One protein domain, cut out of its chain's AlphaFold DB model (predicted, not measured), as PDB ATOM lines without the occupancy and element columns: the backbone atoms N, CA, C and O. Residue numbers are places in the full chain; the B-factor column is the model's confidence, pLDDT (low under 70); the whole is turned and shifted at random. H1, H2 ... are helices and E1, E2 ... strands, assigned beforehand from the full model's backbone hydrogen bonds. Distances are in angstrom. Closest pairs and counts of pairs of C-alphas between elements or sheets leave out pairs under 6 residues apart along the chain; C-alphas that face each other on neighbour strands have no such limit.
ATOM      1  N   ASN A   2       9.368 130.191 -24.584       84.12
ATOM      2  CA  ASN A   2      10.009 130.171 -25.895       84.12
ATOM      3  C   ASN A   2      11.527 130.413 -25.762       84.12
ATOM      4  O   ASN A   2      12.028 130.709 -24.679       84.12
ATOM      5  N   GLU A   3      12.263 130.253 -26.860       78.50
ATOM      6  CA  GLU A   3      13.724 130.396 -26.883       78.50
ATOM      7  C   GLU A   3      14.196 131.798 -26.464       78.50
ATOM      8  O   GLU A   3      15.116 131.915 -25.659       78.50
ATOM      9  N   ALA A   4      13.526 132.857 -26.930       83.25
ATOM     10  CA  ALA A   4      13.883 134.235 -26.593       83.25
ATOM     11  C   ALA A   4      13.714 134.535 -25.092       83.25
ATOM     12  O   ALA A   4      14.566 135.187 -24.493       83.25
ATOM     13  N   GLU A   5      12.650 134.021 -24.472       83.56
ATOM     14  CA  GLU A   5      12.425 134.116 -23.024       83.56
ATOM     15  C   GLU A   5      13.513 133.381 -22.235       83.56
ATOM     16  O   GLU A   5      13.966 133.874 -21.208       83.56
ATOM     17  N   ILE A   6      13.950 132.211 -22.712       77.06
ATOM     18  CA  ILE A   6      15.032 131.455 -22.071       77.06
ATOM     19  C   ILE A   6      16.340 132.248 -22.151       77.06
ATOM     20  O   ILE A   6      16.990 132.418 -21.127       77.06
ATOM     21  N   ILE A   7      16.700 132.774 -23.325       79.00
ATOM     22  CA  ILE A   7      17.932 133.556 -23.515       79.00
ATOM     23  C   ILE A   7      17.955 134.783 -22.595       79.00
ATOM     24  O   ILE A   7      18.926 134.970 -21.868       79.00
ATOM     25  N   ALA A   8      16.870 135.562 -22.545       83.81
ATOM     26  CA  ALA A   8      16.795 136.745 -21.684       83.81
ATOM     27  C   ALA A   8      16.983 136.408 -20.192       83.81
ATOM     28  O   ALA A   8      17.626 137.144 -19.445       83.81
ATOM     29  N   GLU A   9      16.442 135.274 -19.749       84.62
ATOM     30  CA  GLU A   9      16.595 134.804 -18.373       84.62
ATOM     31  C   GLU A   9      18.020 134.316 -18.074       84.62
ATOM     32  O   GLU A   9      18.518 134.519 -16.964       84.62
ATOM     33  N   LEU A  10      18.688 133.703 -19.055       75.62
ATOM     34  CA  LEU A  10      20.092 133.314 -18.950       75.62
ATOM     35  C   LEU A  10      21.014 134.535 -18.868       75.62
ATOM     36  O   LEU A  10      21.905 134.562 -18.019       75.62
ATOM     37  N   ASP A  11      20.761 135.565 -19.675       80.75
ATOM     38  CA  ASP A  11      21.495 136.832 -19.613       80.75
ATOM     39  C   ASP A  11      21.322 137.507 -18.248       80.75
ATOM     40  O   ASP A  11      22.288 138.002 -17.662       80.75
ATOM     41  N   ALA A  12      20.110 137.461 -17.684       82.31
ATOM     42  CA  ALA A  12      19.854 137.962 -16.338       82.31
ATOM     43  C   ALA A  12      20.658 137.196 -15.273       82.31
ATOM     44  O   ALA A  12      21.216 137.822 -14.378       82.31
ATOM     45  N   ILE A  13      20.763 135.864 -15.371       77.44
ATOM     46  CA  ILE A  13      21.602 135.060 -14.463       77.44
ATOM     47  C   ILE A  13      23.083 135.423 -14.626       77.44
ATOM     48  O   ILE A  13      23.786 135.573 -13.628       77.44
ATOM     49  N   ALA A  14      23.562 135.589 -15.861       73.44
ATOM     50  CA  ALA A  14      24.948 135.963 -16.126       73.44
ATOM     51  C   ALA A  14      25.295 137.342 -15.536       73.44
ATOM     52  O   ALA A  14      26.355 137.496 -14.938       73.44
ATOM     53  N   ALA A  15      24.380 138.312 -15.620       77.12
ATOM     54  CA  ALA A  15      24.549 139.644 -15.040       77.12
ATOM     55  C   ALA A  15      24.574 139.660 -13.497       77.12
ATOM     56  O   ALA A  15      25.010 140.643 -12.901       77.12
ATOM     57  N   MET A  16      24.105 138.596 -12.837       75.81
ATOM     58  CA  MET A  16      24.157 138.453 -11.376       75.81
ATOM     59  C   MET A  16      25.498 137.900 -10.878       75.81
ATOM     60  O   MET A  16      25.741 137.878  -9.670       75.81
ATOM     61  N   LEU A  17      26.354 137.415 -11.781       71.38
ATOM     62  CA  LEU A  17      27.659 136.884 -11.419       71.38
ATOM     63  C   LEU A  17      28.622 138.028 -11.074       71.38
ATOM     64  O   LEU A  17      28.593 139.069 -11.731       71.38
ATOM     65  N   PRO A  18      29.475 137.860 -10.048       62.22
ATOM     66  CA  PRO A  18      30.471 138.867  -9.719       62.22
ATOM     67  C   PRO A  18      31.406 139.097 -10.908       62.22
ATOM     68  O   PRO A  18      31.790 138.155 -11.604       62.22
ATOM     69  N   ASP A  19      31.785 140.357 -11.110       57.09
ATOM     70  CA  ASP A  19      32.620 140.819 -12.220       57.09
ATOM     71  C   ASP A  19      34.088 140.417 -11.994       57.09
ATOM     72  O   ASP A  19      34.967 141.229 -11.719       57.09
ATOM     73  N   SER A  20      34.363 139.113 -12.017       48.31
ATOM     74  CA  SER A  20      35.704 138.562 -11.814       48.31
ATOM     75  C   SER A  20      36.484 138.425 -13.133       48.31
ATOM     76  O   SER A  20      37.428 137.636 -13.216       48.31
ATOM     77  N   GLY A  21      36.063 139.123 -14.195       40.34
ATOM     78  CA  GLY A  21      36.793 139.223 -15.462       40.34
ATOM     79  C   GLY A  21      36.881 137.950 -16.314       40.34
ATOM     80  O   GLY A  21      37.745 137.880 -17.190       40.34
ATOM     81  N   ALA A  22      36.042 136.924 -16.106       43.41
ATOM     82  CA  ALA A  22      36.122 135.717 -16.929       43.41
ATOM     83  C   ALA A  22      34.812 134.921 -17.083       43.41
ATOM     84  O   ALA A  22      34.026 134.802 -16.154       43.41
ATOM     85  N   TYR A  23      34.664 134.350 -18.287       50.22
ATOM     86  CA  TYR A  23      33.595 133.499 -18.834       50.22
ATOM     87  C   TYR A  23      32.519 133.012 -17.847       50.22
ATOM     88  O   TYR A  23      32.733 132.055 -17.102       50.22
ATOM     89  N   ALA A  24      31.338 133.625 -17.947       52.19
ATOM     90  CA  ALA A  24      30.078 133.055 -17.500       52.19
ATOM     91  C   ALA A  24      29.500 132.197 -18.633       52.19
ATOM     92  O   ALA A  24      29.251 132.690 -19.733       52.19
ATOM     93  N   GLY A  25      29.314 130.907 -18.372       58.53
ATOM     94  CA  GLY A  25      28.666 129.983 -19.296       58.53
ATOM     95  C   GLY A  25      27.380 129.460 -18.687       58.53
ATOM     96  O   GLY A  25      27.354 129.141 -17.496       58.53
ATOM     97  N   ILE A  26      26.332 129.354 -19.503       63.56
ATOM     98  CA  ILE A  26      25.130 128.622 -19.126       63.56
ATOM     99  C   ILE A  26      24.866 127.529 -20.153       63.56
ATOM    100  O   ILE A  26      24.751 127.796 -21.345       63.56
ATOM    101  N   SER A  27      24.799 126.283 -19.684       69.94
ATOM    102  CA  SER A  27      24.426 125.134 -20.511       69.94
ATOM    103  C   SER A  27      23.078 124.605 -20.055       69.94
ATOM    104  O   SER A  27      22.891 124.368 -18.860       69.94
ATOM    105  N   ILE A  28      22.161 124.412 -21.009       68.94
ATOM    106  CA  ILE A  28      20.897 123.726 -20.764       68.94
ATOM    107  C   ILE A  28      20.870 122.416 -21.539       68.94
ATOM    108  O   ILE A  28      21.036 122.404 -22.757       68.94
ATOM    109  N   SER A  29      20.614 121.316 -20.836       72.88
ATOM    110  CA  SER A  29      20.354 120.019 -21.454       72.88
ATOM    111  C   SER A  29      18.952 119.536 -21.109       72.88
ATOM    112  O   SER A  29      18.521 119.640 -19.959       72.88
ATOM    113  N   HIS A  30      18.264 118.991 -22.115       69.50
ATOM    114  CA  HIS A  30      17.029 118.239 -21.936       69.50
ATOM    115  C   HIS A  30      17.302 116.749 -22.167       69.50
ATOM    116  O   HIS A  30      17.508 116.330 -23.308       69.50
ATOM    117  N   THR A  31      17.333 115.950 -21.101       66.25
ATOM    118  CA  THR A  31      17.542 114.498 -21.185       66.25
ATOM    119  C   THR A  31      16.196 113.778 -21.285       66.25
ATOM    120  O   THR A  31      15.317 113.949 -20.442       66.25
ATOM    121  N   ASP A  32      16.018 112.956 -22.327       58.28
ATOM    122  CA  ASP A  32      14.828 112.104 -22.460       58.28
ATOM    123  C   ASP A  32      14.766 111.121 -21.272       58.28
ATOM    124  O   ASP A  32      15.761 110.480 -20.911       58.28
ATOM    125  N   ARG A  33      13.574 110.973 -20.679       55.50
ATOM    126  CA  ARG A  33      13.276 110.155 -19.485       55.50
ATOM    127  C   ARG A  33      13.690 108.687 -19.606       55.50
ATOM    128  O   ARG A  33      13.717 107.985 -18.596       55.50
ATOM    129  N   ARG A  34      14.037 108.213 -20.807       53.06
ATOM    130  CA  ARG A  34      14.587 106.865 -21.045       53.06
ATOM    131  C   ARG A  34      15.841 106.563 -20.215       53.06
ATOM    132  O   ARG A  34      16.134 105.394 -20.003       53.06
ATOM    133  N   TYR A  35      16.533 107.587 -19.709       53.00
ATOM    134  CA  TYR A  35      17.717 107.445 -18.852       53.00
ATOM    135  C   TYR A  35      17.435 107.446 -17.338       53.00
ATOM    136  O   TYR A  35      18.367 107.491 -16.542       53.00
ATOM    137  N   GLY A  36      16.170 107.377 -16.907       55.38
ATOM    138  CA  GLY A  36      15.829 107.254 -15.483       55.38
ATOM    139  C   GLY A  36      16.046 108.527 -14.650       55.38
ATOM    140  O   GLY A  36      15.877 108.494 -13.431       55.38
ATOM    141  N   GLU A  37      16.383 109.658 -15.277       58.34
ATOM    142  CA  GLU A  37      16.501 110.935 -14.576       58.34
ATOM    143  C   GLU A  37      15.119 111.494 -14.202       58.34
ATOM    144  O   GLU A  37      14.207 111.599 -15.027       58.34
ATOM    145  N   ARG A  38      14.964 111.881 -12.929       62.59
ATOM    146  CA  ARG A  38      13.729 112.483 -12.389       62.59
ATOM    147  C   ARG A  38      13.501 113.929 -12.851       62.59
ATOM    148  O   ARG A  38      12.386 114.429 -12.723       62.59
ATOM    149  N   SER A  39      14.528 114.574 -13.401       67.38
ATOM    150  CA  SER A  39      14.531 115.988 -13.778       67.38
ATOM    151  C   SER A  39      15.111 116.134 -15.186       67.38
ATOM    152  O   SER A  39      16.329 116.077 -15.325       67.38
ATOM    153  N   PRO A  40      14.271 116.271 -16.226       76.38
ATOM    154  CA  PRO A  40      14.727 116.310 -17.609       76.38
ATOM    155  C   PRO A  40      15.486 117.591 -17.957       76.38
ATOM    156  O   PRO A  40      16.205 117.578 -18.941       76.38
ATOM    157  N   ILE A  41      15.346 118.683 -17.192       81.88
ATOM    158  CA  ILE A  41      16.051 119.947 -17.440       81.88
ATOM    159  C   ILE A  41      17.208 120.101 -16.457       81.88
ATOM    160  O   ILE A  41      17.002 120.015 -15.244       81.88
ATOM    161  N   SER A  42      18.399 120.402 -16.974       80.56
ATOM    162  CA  SER A  42      19.568 120.797 -16.184       80.56
ATOM    163  C   SER A  42      20.122 122.125 -16.683       80.56
ATOM    164  O   SER A  42      20.368 122.258 -17.875       80.56
ATOM    165  N   ILE A  43      20.381 123.060 -15.769       80.44
ATOM    166  CA  ILE A  43      21.117 124.306 -15.999       80.44
ATOM    167  C   ILE A  43      22.456 124.204 -15.280       80.44
ATOM    168  O   ILE A  43      22.503 123.892 -14.090       80.44
ATOM    169  N   GLN A  44      23.536 124.459 -16.006       81.50
ATOM    170  CA  GLN A  44      24.883 124.538 -15.454       81.50
ATOM    171  C   GLN A  44      25.334 125.986 -15.492       81.50
ATOM    172  O   GLN A  44      25.365 126.562 -16.574       81.50
ATOM    173  N   VAL A  45      25.683 126.559 -14.345       76.31
ATOM    174  CA  VAL A  45      26.252 127.908 -14.263       76.31
ATOM    175  C   VAL A  45      27.727 127.782 -13.932       76.31
ATOM    176  O   VAL A  45      28.087 127.089 -12.984       76.31
ATOM    177  N   TYR A  46      28.577 128.452 -14.701       72.50
ATOM    178  CA  TYR A  46      30.024 128.472 -14.492       72.50
ATOM    179  C   TYR A  46      30.441 129.828 -13.917       72.50
ATOM    180  O   TYR A  46      30.841 130.710 -14.677       72.50
ATOM    181  N   PRO A  47      30.330 130.037 -12.595       64.75
ATOM    182  CA  PRO A  47      30.807 131.263 -11.988       64.75
ATOM    183  C   PRO A  47      32.340 131.199 -11.876       64.75
ATOM    184  O   PRO A  47      32.882 130.514 -11.010       64.75
ATOM    185  N   ARG A  48      33.086 131.883 -12.753       61.38
ATOM    186  CA  ARG A  48      34.518 132.115 -12.483       61.38
ATOM    187  C   ARG A  48      34.651 133.130 -11.340       61.38
ATOM    188  O   ARG A  48      33.770 133.953 -11.141       61.38
ATOM    189  N   GLY A  49      35.705 132.998 -10.531       52.53
ATOM    190  CA  GLY A  49      35.920 133.823  -9.330       52.53
ATOM    191  C   GLY A  49      35.191 133.350  -8.064       52.53
ATOM    192  O   GLY A  49      35.496 133.826  -6.976       52.53
ATOM    193  N   ILE A  50      34.286 132.374  -8.179       50.38
ATOM    194  CA  ILE A  50      33.566 131.743  -7.065       50.38
ATOM    195  C   ILE A  50      34.074 130.294  -6.954       50.38
ATOM    196  O   ILE A  50      33.573 129.388  -7.615       50.38
ATOM    197  N   GLY A  51      35.114 130.077  -6.145       51.00
ATOM    198  CA  GLY A  51      35.665 128.745  -5.872       51.00
ATOM    199  C   GLY A  51      36.495 128.106  -7.005       51.00
ATOM    200  O   GLY A  51      36.810 128.709  -8.032       51.00
ATOM    201  N   LYS A  52      36.909 126.847  -6.789       51.81
ATOM    202  CA  LYS A  52      37.706 126.053  -7.742       51.81
ATOM    203  C   LYS A  52      36.828 125.532  -8.887       51.81
ATOM    204  O   LYS A  52      36.377 124.405  -8.804       51.81
ATOM    205  N   SER A  53      36.619 126.312  -9.950       53.28
ATOM    206  CA  SER A  53      36.203 125.852 -11.300       53.28
ATOM    207  C   SER A  53      35.053 124.823 -11.416       53.28
ATOM    208  O   SER A  53      34.943 124.161 -12.448       53.28
ATOM    209  N   GLU A  54      34.186 124.678 -10.418       67.25
ATOM    210  CA  GLU A  54      33.087 123.715 -10.446       67.25
ATOM    211  C   GLU A  54      31.799 124.408 -10.891       67.25
ATOM    212  O   GLU A  54      31.407 125.445 -10.356       67.25
ATOM    213  N   ALA A  55      31.143 123.838 -11.902       75.25
ATOM    214  CA  ALA A  55      29.838 124.308 -12.338       75.25
ATOM    215  C   ALA A  55      28.796 124.108 -11.228       75.25
ATOM    216  O   ALA A  55      28.767 123.071 -10.563       75.25
ATOM    217  N   LEU A  56      27.898 125.075 -11.068       78.94
ATOM    218  CA  LEU A  56      26.696 124.929 -10.257       78.94
ATOM    219  C   LEU A  56      25.618 124.249 -11.090       78.94
ATOM    220  O   LEU A  56      25.327 124.685 -12.202       78.94
ATOM    221  N   TYR A  57      25.018 123.194 -10.544       82.56
ATOM    222  CA  TYR A  57      24.017 122.390 -11.236       82.56
ATOM    223  C   TYR A  57      22.629 122.626 -10.647       82.56
ATOM    224  O   TYR A  57      22.397 122.375  -9.466       82.56
ATOM    225  N   PHE A  58      21.687 123.016 -11.500       84.75
ATOM    226  CA  PHE A  58      20.284 123.206 -11.146       84.75
ATOM    227  C   PHE A  58      19.427 122.294 -12.013       84.75
ATOM    228  O   PHE A  58      19.415 122.424 -13.235       84.75
ATOM    229  N   ARG A  59      18.724 121.342 -11.395       84.56
ATOM    230  CA  ARG A  59      17.896 120.357 -12.102       84.56
ATOM    231  C   ARG A  59      16.434 120.523 -11.717       84.56
ATOM    232  O   ARG A  59      16.133 120.621 -10.531       84.56
ATOM    233  N   ALA A  60      15.532 120.507 -12.695       85.44
ATOM    234  CA  ALA A  60      14.095 120.606 -12.438       85.44
ATOM    235  C   ALA A  60      13.238 119.876 -13.483       85.44
ATOM    236  O   ALA A  60      13.745 119.329 -14.469       85.44
ATOM    237  N   ALA A  61      11.924 119.841 -13.243       84.88
ATOM    238  CA  ALA A  61      10.960 119.254 -14.170       84.88
ATOM    239  C   ALA A  61      10.681 120.169 -15.370       84.88
ATOM    240  O   ALA A  61      10.375 119.682 -16.457       84.88
ATOM    241  N   THR A  62      10.811 121.484 -15.177       85.25
ATOM    242  CA  THR A  62      10.528 122.502 -16.194       85.25
ATOM    243  C   THR A  62      11.653 123.532 -16.307       85.25
ATOM    244  O   THR A  62      12.432 123.733 -15.375       85.25
ATOM    245  N   PHE A  63      11.716 124.232 -17.448       81.81
ATOM    246  CA  PHE A  63      12.654 125.345 -17.645       81.81
ATOM    247  C   PHE A  63      12.450 126.463 -16.617       81.81
ATOM    248  O   PHE A  63      13.425 126.942 -16.052       81.81
ATOM    249  N   ALA A  64      11.199 126.838 -16.334       85.75
ATOM    250  CA  ALA A  64      10.887 127.910 -15.392       85.75
ATOM    251  C   ALA A  64      11.410 127.604 -13.977       85.75
ATOM    252  O   ALA A  64      12.039 128.452 -13.350       85.75
ATOM    253  N   GLU A  65      11.212 126.375 -13.493       86.75
ATOM    254  CA  GLU A  65      11.718 125.942 -12.184       86.75
ATOM    255  C   GLU A  65      13.249 125.879 -12.141       86.75
ATOM    256  O   GLU A  65      13.854 126.288 -11.148       86.75
ATOM    257  N   ALA A  66      13.887 125.383 -13.207       86.06
ATOM    258  CA  ALA A  66      15.343 125.304 -13.273       86.06
ATOM    259  C   ALA A  66      15.973 126.705 -13.279       86.06
ATOM    260  O   ALA A  66      16.936 126.941 -12.553       86.06
ATOM    261  N   ILE A  67      15.401 127.643 -14.043       85.25
ATOM    262  CA  ILE A  67      15.844 129.043 -14.112       85.25
ATOM    263  C   ILE A  67      15.651 129.737 -12.764       85.25
ATOM    264  O   ILE A  67      16.576 130.382 -12.275       85.25
ATOM    265  N   ALA A  68      14.487 129.572 -12.128       87.75
ATOM    266  CA  ALA A  68      14.238 130.135 -10.803       87.75
ATOM    267  C   ALA A  68      15.247 129.609  -9.768       87.75
ATOM    268  O   ALA A  68      15.807 130.393  -9.004       87.75
ATOM    269  N   SER A  69      15.531 128.301  -9.798       86.81
ATOM    270  CA  SER A  69      16.527 127.666  -8.924       86.81
ATOM    271  C   SER A  69      17.947 128.164  -9.199       86.81
ATOM    272  O   SER A  69      18.726 128.344  -8.267       86.81
ATOM    273  N   ALA A  70      18.288 128.407 -10.467       84.38
ATOM    274  CA  ALA A  70      19.580 128.963 -10.846       84.38
ATOM    275  C   ALA A  70      19.735 130.409 -10.358       84.38
ATOM    276  O   ALA A  70      20.755 130.740  -9.760       84.38
ATOM    277  N   LYS A  71      18.711 131.257 -10.530       84.12
ATOM    278  CA  LYS A  71      18.726 132.649 -10.054       84.12
ATOM    279  C   LYS A  71      18.966 132.741  -8.548       84.12
ATOM    280  O   LYS A  71      19.799 133.530  -8.113       84.12
ATOM    281  N   THR A  72      18.264 131.937  -7.753       84.06
ATOM    282  CA  THR A  72      18.439 131.943  -6.294       84.06
ATOM    283  C   THR A  72      19.771 131.324  -5.884       84.06
ATOM    284  O   THR A  72      20.546 131.942  -5.156       84.06
ATOM    285  N   GLY A  73      20.091 130.139  -6.407       83.00
ATOM    286  CA  GLY A  73      21.280 129.401  -5.995       83.00
ATOM    287  C   GLY A  73      22.597 130.069  -6.389       83.00
ATOM    288  O   GLY A  73      23.572 129.967  -5.646       83.00
ATOM    289  N   VAL A  74      22.640 130.785  -7.517       78.62
ATOM    290  CA  VAL A  74      23.824 131.558  -7.924       78.62
ATOM    291  C   VAL A  74      24.102 132.696  -6.944       78.62
ATOM    292  O   VAL A  74      25.250 132.861  -6.539       78.62
ATOM    293  N   VAL A  75      23.077 133.437  -6.512       77.38
ATOM    294  CA  VAL A  75      23.233 134.522  -5.525       77.38
ATOM    295  C   VAL A  75      23.715 133.982  -4.191       77.38
ATOM    296  O   VAL A  75      24.676 134.506  -3.628       77.38
ATOM    297  N   ASP A  76      23.075 132.924  -3.698       80.94
ATOM    298  CA  ASP A  76      23.421 132.334  -2.406       80.94
ATOM    299  C   ASP A  76      24.860 131.809  -2.412       80.94
ATOM    300  O   ASP A  76      25.624 132.050  -1.473       80.94
ATOM    301  N   LYS A  77      25.268 131.151  -3.503       78.44
ATOM    302  CA  LYS A  77      26.628 130.636  -3.656       78.44
ATOM    303  C   LYS A  77      27.657 131.753  -3.817       78.44
ATOM    304  O   LYS A  77      28.691 131.701  -3.157       78.44
ATOM    305  N   ALA A  78      27.369 132.771  -4.628       72.38
ATOM    306  CA  ALA A  78      28.227 133.945  -4.779       72.38
ATOM    307  C   ALA A  78      28.451 134.644  -3.437       72.38
ATOM    308  O   ALA A  78      29.586 134.931  -3.059       72.38
ATOM    309  N   ARG A  79      27.374 134.845  -2.673       77.44
ATOM    310  CA  ARG A  79      27.434 135.441  -1.340       77.44
ATOM    311  C   ARG A  79      28.269 134.602  -0.376       77.44
ATOM    312  O   ARG A  79      29.124 135.159   0.307       77.44
TER     313      ARG A  79
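Overview. This is residues 2 to 79 of the 144 residues of an uncharacterized protein of Azospirillum brasilense (UniProt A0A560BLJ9). A small three-strand sheet has helix H2 packed along one face, over E3 and E2, while helix H1 runs side by side with H2 and has its sheet contacts with E1 and E2. Loops run past both ends of the strands, and the two C-alphas farthest apart, those of Gly 21 and Arg 34, lie in such loops. The printed part has 78 residues with two named helices and three named strands, in the order H1 E1 E2 E3 H2; the sheet runs E1 E2 E3, antiparallel throughout, and the class is mixed, helices and strands. The whole is compact, with a radius of gyration of the C-alphas of 12.6 A and spans of 39 by 28 by 19 A.

Arrangement. Strands E1, residues 26 to 30, E2, residues 41 to 45, and E3, residues 56 to 60, form a meander, each strand the antiparallel neighbour of the one before. E2 is the inner strand. The hairpin of E1 and E2 has an angle of 166 degrees between directions, with N 44 and O 27 within hydrogen-bond range at 2.9 A. The hairpin of E2 and E3 has an angle of 161 degrees, with N 43 and O 58 at 2.8 A and N 58 and O 43 at 2.9 A. H2, residues 63 to 79, is on the sheet at a height of 7.3 A. It lies over E3 and only just over E2, on which 3 of its C-alphas fall, and it runs along the strands, at 27 degrees to E3 on the local plane. The closest C-alphas of E3 and H2 are those of Ala 60 and Ala 66, 4.9 A apart. H1, residues 3 to 15, touches H2 at a shallow tilt of 6 degrees, the same way; their closest C-alphas are those of Ile 13 and Lys 71, 5.8 A apart. H1 is also on the sheet, and its closest C-alpha to E1 is that of Leu 10, 6.9 A from that of Ile 26. With both helices on one face of the sheet, the arrangement is two layers. Each O i to N i+4 pair of H1 is within hydrogen-bond range, and 12 of 13 are in H2.

Along the chain. E1 begins at C-alpha 26, (25.130, 128.622, -19.126), and is 13.5 A long; E2 is 13.3 A and E3 13.5 A. H2 is 24.2 A long and ends at C-alpha 79, (27.434, 135.441, -1.340). H1 is 18.5 A long and begins at C-alpha 3, (13.724, 130.396, -26.883).

Size, cuts and confidence. The C-alphas of Gly 21 and Arg 34 are 39.6 A apart. The printed part has no cut and no long link; the link from E3 to H2 is tight, with 2 residues. The mean pLDDT of the printed part is 72.0, and it is under 70 in residues 18 to 28, 30 to 39 and 47 to 54.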